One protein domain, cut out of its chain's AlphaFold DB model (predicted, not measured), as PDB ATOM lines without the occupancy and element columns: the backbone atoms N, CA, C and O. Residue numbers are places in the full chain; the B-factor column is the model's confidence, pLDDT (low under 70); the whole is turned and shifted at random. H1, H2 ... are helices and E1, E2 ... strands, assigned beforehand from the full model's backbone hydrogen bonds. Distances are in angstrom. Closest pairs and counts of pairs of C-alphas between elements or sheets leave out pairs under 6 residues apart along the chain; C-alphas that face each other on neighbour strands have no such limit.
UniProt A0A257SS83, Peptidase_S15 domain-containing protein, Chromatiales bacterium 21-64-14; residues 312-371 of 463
ATOM      1  N   GLN A 312     108.845 101.498  92.818       90.19
ATOM      2  CA  GLN A 312     107.393 101.670  92.839       90.19
ATOM      3  C   GLN A 312     106.665 100.335  92.669       90.19
ATOM      4  O   GLN A 312     105.807  99.995  93.475       90.19
ATOM      5  N   GLY A 313     107.064  99.523  91.689       91.06
ATOM      6  CA  GLY A 313     106.467  98.208  91.468       91.06
ATOM      7  C   GLY A 313     106.589  97.299  92.690       91.06
ATOM      8  O   GLY A 313     105.642  96.602  93.046       91.06
ATOM      9  N   ARG A 314     107.721  97.358  93.403       93.31
ATOM     10  CA  ARG A 314     107.906  96.627  94.667       93.31
ATOM     11  C   ARG A 314     106.950  97.102  95.762       93.31
ATOM     12  O   ARG A 314     106.515  96.285  96.567       93.31
ATOM     13  N   GLN A 315     106.613  98.391  95.815       95.50
ATOM     14  CA  GLN A 315     105.568  98.886  96.718       95.50
ATOM     15  C   GLN A 315     104.184  98.373  96.302       95.50
ATOM     16  O   GLN A 315     103.447  97.904  97.166       95.50
ATOM     17  N   SER A 316     103.864  98.362  95.004       95.00
ATOM     18  CA  SER A 316     102.614  97.782  94.491       95.00
ATOM     19  C   SER A 316     102.482  96.296  94.831       95.00
ATOM     20  O   SER A 316     101.411  95.857  95.238       95.00
ATOM     21  N   TYR A 317     103.571  95.524  94.746       96.81
ATOM     22  CA  TYR A 317     103.555  94.120  95.155       96.81
ATOM     23  C   TYR A 317     103.339  93.960  96.667       96.81
ATOM     24  O   TYR A 317     102.517  93.154  97.093       96.81
ATOM     25  N   ARG A 318     103.975  94.791  97.505       97.50
ATOM     26  CA  ARG A 318     103.684  94.807  98.954       97.50
ATOM     27  C   ARG A 318     102.230  95.168  99.259       97.50
ATOM     28  O   ARG A 318     101.664  94.627 100.203       97.50
ATOM     29  N   ALA A 319     101.631  96.069  98.482       96.50
ATOM     30  CA  ALA A 319     100.213  96.389  98.606       96.50
ATOM     31  C   ALA A 319      99.344  95.174  98.243       96.50
ATOM     32  O   ALA A 319      98.439  94.840  99.000       96.50
ATOM     33  N   PHE A 320      99.680  94.459  97.164       96.75
ATOM     34  CA  PHE A 320      99.028  93.200  96.793       96.75
ATOM     35  C   PHE A 320      99.056  92.165  97.929       96.75
ATOM     36  O   PHE A 320      98.006  91.626  98.276       96.75
ATOM     37  N   LEU A 321     100.205  91.963  98.585       96.69
ATOM     38  CA  LEU A 321     100.334  91.018  99.708       96.69
ATOM     39  C   LEU A 321      99.386  91.330 100.880       96.69
ATOM     40  O   LEU A 321      98.984  90.422 101.612       96.69
ATOM     41  N   ARG A 322      98.981  92.596 101.044       96.38
ATOM     42  CA  ARG A 322      98.063  93.046 102.103       96.38
ATOM     43  C   ARG A 322      96.584  92.884 101.748       96.38
ATOM     44  O   ARG A 322      95.755  92.947 102.654       96.38
ATOM     45  N   ILE A 323      96.239  92.659 100.478       92.75
ATOM     46  CA  ILE A 323      94.845  92.487 100.042       92.75
ATOM     47  C   ILE A 323      94.265  91.231 100.692       92.75
ATOM     48  O   ILE A 323      94.736  90.130 100.429       92.75
ATOM     49  N   LYS A 324      93.236  91.382 101.529       87.88
ATOM     50  CA  LYS A 324      92.564  90.248 102.190       87.88
ATOM     51  C   LYS A 324      91.446  89.631 101.350       87.88
ATOM     52  O   LYS A 324      91.116  88.468 101.549       87.88
ATOM     53  N   VAL A 325      90.887  90.401 100.419       84.31
ATOM     54  CA  VAL A 325      89.803  89.957  99.538       84.31
ATOM     55  C   VAL A 325      90.347  88.985  98.495       84.31
ATOM     56  O   VAL A 325      91.265  89.334  97.752       84.31
ATOM     57  N   ARG A 326      89.745  87.798  98.424       83.12
ATOM     58  CA  ARG A 326      90.045  86.754  97.438       83.12
ATOM     59  C   ARG A 326      88.915  86.616  96.409       83.12
ATOM     60  O   ARG A 326      87.794  87.039  96.705       83.12
ATOM     61  N   PRO A 327      89.191  86.067  95.217       88.50
ATOM     62  CA  PRO A 327      90.528  85.790  94.687       88.50
ATOM     63  C   PRO A 327      91.297  87.081  94.358       88.50
ATOM     64  O   PRO A 327      90.681  88.095  94.025       88.50
ATOM     65  N   ARG A 328      92.631  87.088  94.456       93.19
ATOM     66  CA  ARG A 328      93.501  88.235  94.109       93.19
ATOM     67  C   ARG A 328      94.576  87.838  93.103       93.19
ATOM     68  O   ARG A 328      95.191  86.791  93.227       93.19
ATOM     69  N   VAL A 329      94.845  88.694  92.125       96.56
ATOM     70  CA  VAL A 329      95.777  88.422  91.028       96.56
ATOM     71  C   VAL A 329      96.743  89.587  90.867       96.56
ATOM     72  O   VAL A 329      96.332  90.745  90.790       96.56
ATOM     73  N   PHE A 330      98.031  89.267  90.776       97.38
ATOM     74  CA  PHE A 330      99.093  90.206  90.440       97.38
ATOM     75  C   PHE A 330      99.669  89.858  89.070       97.38
ATOM     76  O   PHE A 330     100.266  88.795  88.882       97.38
ATOM     77  N   LEU A 331      99.487  90.756  88.107       95.69
ATOM     78  CA  LEU A 331      99.936  90.602  86.731       95.69
ATOM     79  C   LEU A 331     101.159  91.476  86.457       95.69
ATOM     80  O   LEU A 331     101.190  92.657  86.805       95.69
ATOM     81  N   LEU A 332     102.130  90.907  85.748       92.12
ATOM     82  CA  LEU A 332     103.310  91.607  85.257       92.12
ATOM     83  C   LEU A 332     103.265  91.706  83.735       92.12
ATOM     84  O   LEU A 332     103.128  90.702  83.035       92.12
ATOM     85  N   GLY A 333     103.448  92.915  83.220       85.19
ATOM     86  CA  GLY A 333     103.783  93.181  81.828       85.19
ATOM     87  C   GLY A 333     105.163  93.825  81.715       85.19
ATOM     88  O   GLY A 333     105.771  94.234  82.703       85.19
ATOM     89  N   ARG A 334     105.673  93.962  80.485       80.19
ATOM     90  CA  ARG A 334     107.005  94.551  80.244       80.19
ATOM     91  C   ARG A 334     107.141  95.971  80.799       80.19
ATOM     92  O   ARG A 334     108.252  96.342  81.151       80.19
ATOM     93  N   LYS A 335     106.053  96.753  80.800       82.25
ATOM     94  CA  LYS A 335     106.020  98.154  81.252       82.25
ATOM     95  C   LYS A 335     104.902  98.491  82.248       82.25
ATOM     96  O   LYS A 335     104.719  99.653  82.589       82.25
ATOM     97  N   ILE A 336     104.156  97.489  82.706       88.69
ATOM     98  CA  ILE A 336     102.930  97.680  83.484       88.69
ATOM     99  C   ILE A 336     102.802  96.599  84.551       88.69
ATOM    100  O   ILE A 336     103.291  95.481  84.387       88.69
ATOM    101  N   ILE A 337     102.115  96.945  85.630       94.25
ATOM    102  CA  ILE A 337     101.677  96.028  86.674       94.25
ATOM    103  C   ILE A 337     100.177  96.233  86.814       94.25
ATOM    104  O   ILE A 337      99.721  97.376  86.851       94.25
ATOM    105  N   VAL A 338      99.422  95.145  86.899       96.00
ATOM    106  CA  VAL A 338      97.983  95.201  87.156       96.00
ATOM    107  C   VAL A 338      97.671  94.304  88.339       96.00
ATOM    108  O   VAL A 338      98.042  93.134  88.346       96.00
ATOM    109  N   THR A 339      96.967  94.854  89.322       96.69
ATOM    110  CA  THR A 339      96.431  94.097  90.451       96.69
ATOM    111  C   THR A 339      94.917  94.104  90.365       96.69
ATOM    112  O   THR A 339      94.309  95.162  90.209       96.69
ATOM    113  N   THR A 340      94.303  92.937  90.487       95.69
ATOM    114  CA  THR A 340      92.848  92.780  90.562       95.69
ATOM    115  C   THR A 340      92.496  91.859  91.717       95.69
ATOM    116  O   THR A 340      93.259  90.965  92.069       95.69
ATOM    117  N   ASN A 341      91.336  92.067  92.330       92.50
ATOM    118  CA  ASN A 341      90.851  91.214  93.408       92.50
ATOM    119  C   ASN A 341      89.322  91.191  93.460       92.50
ATOM    120  O   ASN A 341      88.663  92.106  92.951       92.50
ATOM    121  N   GLY A 342      88.780  90.134  94.062       85.38
ATOM    122  CA  GLY A 342      87.352  89.874  94.185       85.38
ATOM    123  C   GLY A 342      86.618  89.805  92.842       85.38
ATOM    124  O   GLY A 342      87.212  89.813  91.755       85.38
ATOM    125  N   GLY A 343      85.288  89.792  92.925       82.56
ATOM    126  CA  GLY A 343      84.413  89.669  91.760       82.56
ATOM    127  C   GLY A 343      84.517  88.301  91.077       82.56
ATOM    128  O   GLY A 343      85.150  87.388  91.590       82.56
ATOM    129  N   TYR A 344      83.876  88.181  89.912       84.00
ATOM    130  CA  TYR A 344      83.707  86.897  89.223       84.00
ATOM    131  C   TYR A 344      85.002  86.303  88.648       84.00
ATOM    132  O   TYR A 344      85.269  85.119  88.798       84.00
ATOM    133  N   ASP A 345      85.800  87.125  87.963       89.12
ATOM    134  CA  ASP A 345      87.035  86.675  87.319       89.12
ATOM    135  C   ASP A 345      88.096  87.787  87.366       89.12
ATOM    136  O   ASP A 345      88.226  88.594  86.435       89.12
ATOM    137  N   PRO A 346      88.841  87.926  88.479       91.56
ATOM    138  CA  PRO A 346      89.899  88.924  88.564       91.56
ATOM    139  C   PRO A 346      91.026  88.681  87.554       91.56
ATOM    140  O   PRO A 346      91.623  89.664  87.106       91.56
ATOM    141  N   LEU A 347      91.299  87.437  87.139       92.81
ATOM    142  CA  LEU A 347      92.362  87.135  86.179       92.81
ATOM    143  C   LEU A 347      92.014  87.682  84.791       92.81
ATOM    144  O   LEU A 347      92.780  88.477  84.241       92.81
ATOM    145  N   ALA A 348      90.851  87.328  84.240       91.00
ATOM    146  CA  ALA A 348      90.434  87.832  82.934       91.00
ATOM    147  C   ALA A 348      90.249  89.353  82.942       91.00
ATOM    148  O   ALA A 348      90.652  90.014  81.979       91.00
ATOM    149  N   ARG A 349      89.719  89.932  84.033       93.25
ATOM    150  CA  ARG A 349      89.643  91.395  84.198       93.25
ATOM    151  C   ARG A 349      91.025  92.037  84.136       93.25
ATOM    152  O   ARG A 349      91.217  92.983  83.378       93.25
ATOM    153  N   GLY A 350      91.996  91.507  84.877       94.62
ATOM    154  CA  GLY A 350      93.356  92.037  84.874       94.62
ATOM    155  C   GLY A 350      94.019  91.920  83.495       94.62
ATOM    156  O   GLY A 350      94.622  92.875  83.008       94.62
ATOM    157  N   LEU A 351      93.851  90.780  82.818       93.62
ATOM    158  CA  LEU A 351      94.374  90.575  81.464       93.62
ATOM    159  C   LEU A 351      93.714  91.518  80.446       93.62
ATOM    160  O   LEU A 351      94.389  92.007  79.540       93.62
ATOM    161  N   LYS A 352      92.415  91.812  80.599       93.12
ATOM    162  CA  LYS A 352      91.703  92.809  79.787       93.12
ATOM    163  C   LYS A 352      92.274  94.213  80.001       93.12
ATOM    164  O   LYS A 352      92.560  94.874  79.008       93.12
ATOM    165  N   LEU A 353      92.501  94.626  81.251       95.00
ATOM    166  CA  LEU A 353      93.111  95.924  81.575       95.00
ATOM    167  C   LEU A 353      94.499  96.069  80.938       95.00
ATOM    168  O   LEU A 353      94.808  97.101  80.350       95.00
ATOM    169  N   CYS A 354      95.309  95.009  80.969       92.81
ATOM    170  CA  CYS A 354      96.594  94.998  80.276       92.81
ATOM    171  C   CYS A 354      96.456  95.210  78.763       92.81
ATOM    172  O   CYS A 354      97.149  96.060  78.202       92.81
ATOM    173  N   ARG A 355      95.537  94.482  78.107       94.00
ATOM    174  CA  ARG A 355      95.282  94.636  76.664       94.00
ATOM    175  C   ARG A 355      94.811  96.047  76.313       94.00
ATOM    176  O   ARG A 355      95.296  96.609  75.340       94.00
ATOM    177  N   GLN A 356      93.919  96.625  77.117       94.19
ATOM    178  CA  GLN A 356      93.429  97.996  76.936       94.19
ATOM    179  C   GLN A 356      94.545  99.039  77.081       94.19
ATOM    180  O   GLN A 356      94.526 100.049  76.390       94.19
ATOM    181  N   ALA A 357      95.550  98.765  77.913       92.94
ATOM    182  CA  ALA A 357      96.750  99.589  78.041       92.94
ATOM    183  C   ALA A 357      97.828  99.299  76.969       92.94
ATOM    184  O   ALA A 357      98.950  99.781  77.089       92.94
ATOM    185  N   GLY A 358      97.542  98.482  75.945       91.75
ATOM    186  CA  GLY A 358      98.504  98.148  74.885       91.75
ATOM    187  C   GLY A 358      99.651  97.238  75.341       91.75
ATOM    188  O   GLY A 358     100.720  97.206  74.729       91.75
ATOM    189  N   HIS A 359      99.461  96.492  76.433       89.19
ATOM    190  CA  HIS A 359     100.487  95.640  77.017       89.19
ATOM    191  C   HIS A 359     100.048  94.179  77.104       89.19
ATOM    192  O   HIS A 359      98.923  93.842  77.471       89.19
ATOM    193  N   ARG A 360     100.991  93.274  76.837       87.88
ATOM    194  CA  ARG A 360     100.841  91.861  77.181       87.88
ATOM    195  C   ARG A 360     101.300  91.646  78.622       87.88
ATOM    196  O   ARG A 360     102.395  92.086  78.986       87.88
ATOM    197  N   CYS A 361     100.466  90.978  79.410       90.81
ATOM    198  CA  CYS A 361     100.737  90.648  80.804       90.81
ATOM    199  C   CYS A 361     100.605  89.153  81.066       90.81
ATOM    200  O   CYS A 361      99.893  88.449  80.350       90.81
ATOM    201  N   TRP A 362     101.243  88.715  82.147       89.62
ATOM    202  CA  TRP A 362     101.174  87.358  82.668       89.62
ATOM    203  C   TRP A 362     100.947  87.384  84.180       89.62
ATOM    204  O   TRP A 362     101.433  88.299  84.851       89.62
ATOM    205  N   PRO A 363     100.220  86.406  84.734       93.44
ATOM    206  CA  PRO A 363     100.042  86.292  86.174       93.44
ATOM    207  C   PRO A 363     101.333  85.850  86.853       93.44
ATOM    208  O   PRO A 363     101.924  84.837  86.486       93.44
ATOM    209  N   TYR A 364     101.765  86.628  87.843       93.75
ATOM    210  CA  TYR A 364     102.877  86.300  88.734       93.75
ATOM    211  C   TYR A 364     102.392  85.619  90.000       93.75
ATOM    212  O   TYR A 364     102.910  84.566  90.362       93.75
ATOM    213  N   ALA A 365     101.374  86.190  90.639       95.38
ATOM    214  CA  ALA A 365     100.773  85.625  91.834       95.38
ATOM    215  C   ALA A 365      99.254  85.571  91.694       95.38
ATOM    216  O   ALA A 365      98.640  86.499  91.161       95.38
ATOM    217  N   VAL A 366      98.677  84.480  92.184       94.00
ATOM    218  CA  VAL A 366      97.239  84.296  92.360       94.00
ATOM    219  C   VAL A 366      97.030  83.818  93.790       94.00
ATOM    220  O   VAL A 366      97.611  82.821  94.209       94.00
ATOM    221  N   ASP A 367      96.259  84.586  94.549       92.62
ATOM    222  CA  ASP A 367      96.050  84.428  95.983       92.62
ATOM    223  C   ASP A 367      97.349  84.327  96.773       92.62
ATOM    224  O   ASP A 367      98.012  85.350  96.969       92.62
ATOM    225  N   ASP A 368      97.693  83.126  97.235       91.19
ATOM    226  CA  ASP A 368      98.906  82.870  98.013       91.19
ATOM    227  C   ASP A 368      99.966  82.085  97.240       91.19
ATOM    228  O   ASP A 368     100.949  81.616  97.809       91.19
ATOM    229  N   GLN A 369      99.762  81.911  95.939       92.62
ATOM    230  CA  GLN A 369     100.593  81.066  95.103       92.62
ATOM    231  C   GLN A 369     101.312  81.906  94.056       92.62
ATOM    232  O   GLN A 369     100.704  82.702  93.337       92.62
ATOM    233  N   VAL A 370     102.620  81.687  93.925       91.94
ATOM    234  CA  VAL A 370     103.375  82.191  92.777       91.94
ATOM    235  C   VAL A 370     103.113  81.259  91.594       91.94
ATOM    236  O   VAL A 370     103.541  80.102  91.566       91.94
ATOM    237  N   VAL A 371     102.398  81.778  90.602       91.31
ATOM    238  CA  VAL A 371     101.993  81.069  89.376       91.31
ATOM    239  C   VAL A 371     102.816  81.502  88.161       91.31
ATOM    240  O   VAL A 371     102.514  81.116  87.032       91.31
TER     241      VAL A 371
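This is residues 312 to 371 of the 463 residues of the protein "Peptidase_S15 domain-containing protein" of Chromatiales bacterium 21-64-14 (UniProt A0A257SS83). A small three-stranded sheet lies between two helices, H1 over one face and H2 over the other, both running along the strands; H2 sits nearer the sheet than H1. At the edge E3, the last residues fold back, and residues 369 to 370 pair with it. The printed part has 60 residues, with named elements in the order H1, E1, E2, H2, E3 and the antiparallel sheet order E2, E1, E3. The class is mixed, helices and strands, and the whole is compact, with a radius of gyration of the C-alphas of 10.5 A and spans of 29 by 27 by 16 A.

H1, residues 312 to 322, begins at C-alpha 312 (107.393, 101.670, 92.839) and is 15.7 A long. E1, residues 328 to 333, is 16.8 A long. E2 holds residues 337 to 341. H2, residues 346 to 356, is 15.2 A long. E3, residues 361 to 366, ends at C-alpha 366 (97.239, 84.296, 92.360).

H1 is on the sheet at a height of 9.8 A, over E2 and E1; the closest C-alphas of H1 and E2, Phe 320 and Thr 339, are 6.9 A apart. E1 and E2 form a hairpin, antiparallel at 165 degrees, with N 331 and O 338 2.8 A apart. H2 is on the opposite face at a height of 7.9 A, over E2 and E1; its closest C-alpha pair with E2 is Pro 346 and Thr 340, 5.2 A. E3 is antiparallel to E1 at 149 degrees, with N 332 and O 362 2.8 A apart. E2, H2 and E3 make a split strand-helix-strand unit, two strands running the same way with E1 between them, and its crossover is right-handed. H1 and H2 are apart. In both helices every O i to N i+4 pair is within hydrogen-bond range.

The C-alphas farthest apart, Lys 324 and Gly 358, are 29.0 A apart. The printed part has no cut, and its four links between named elements are tight. Mean pLDDT of the printed part is 91.9; no printed residue is under 70.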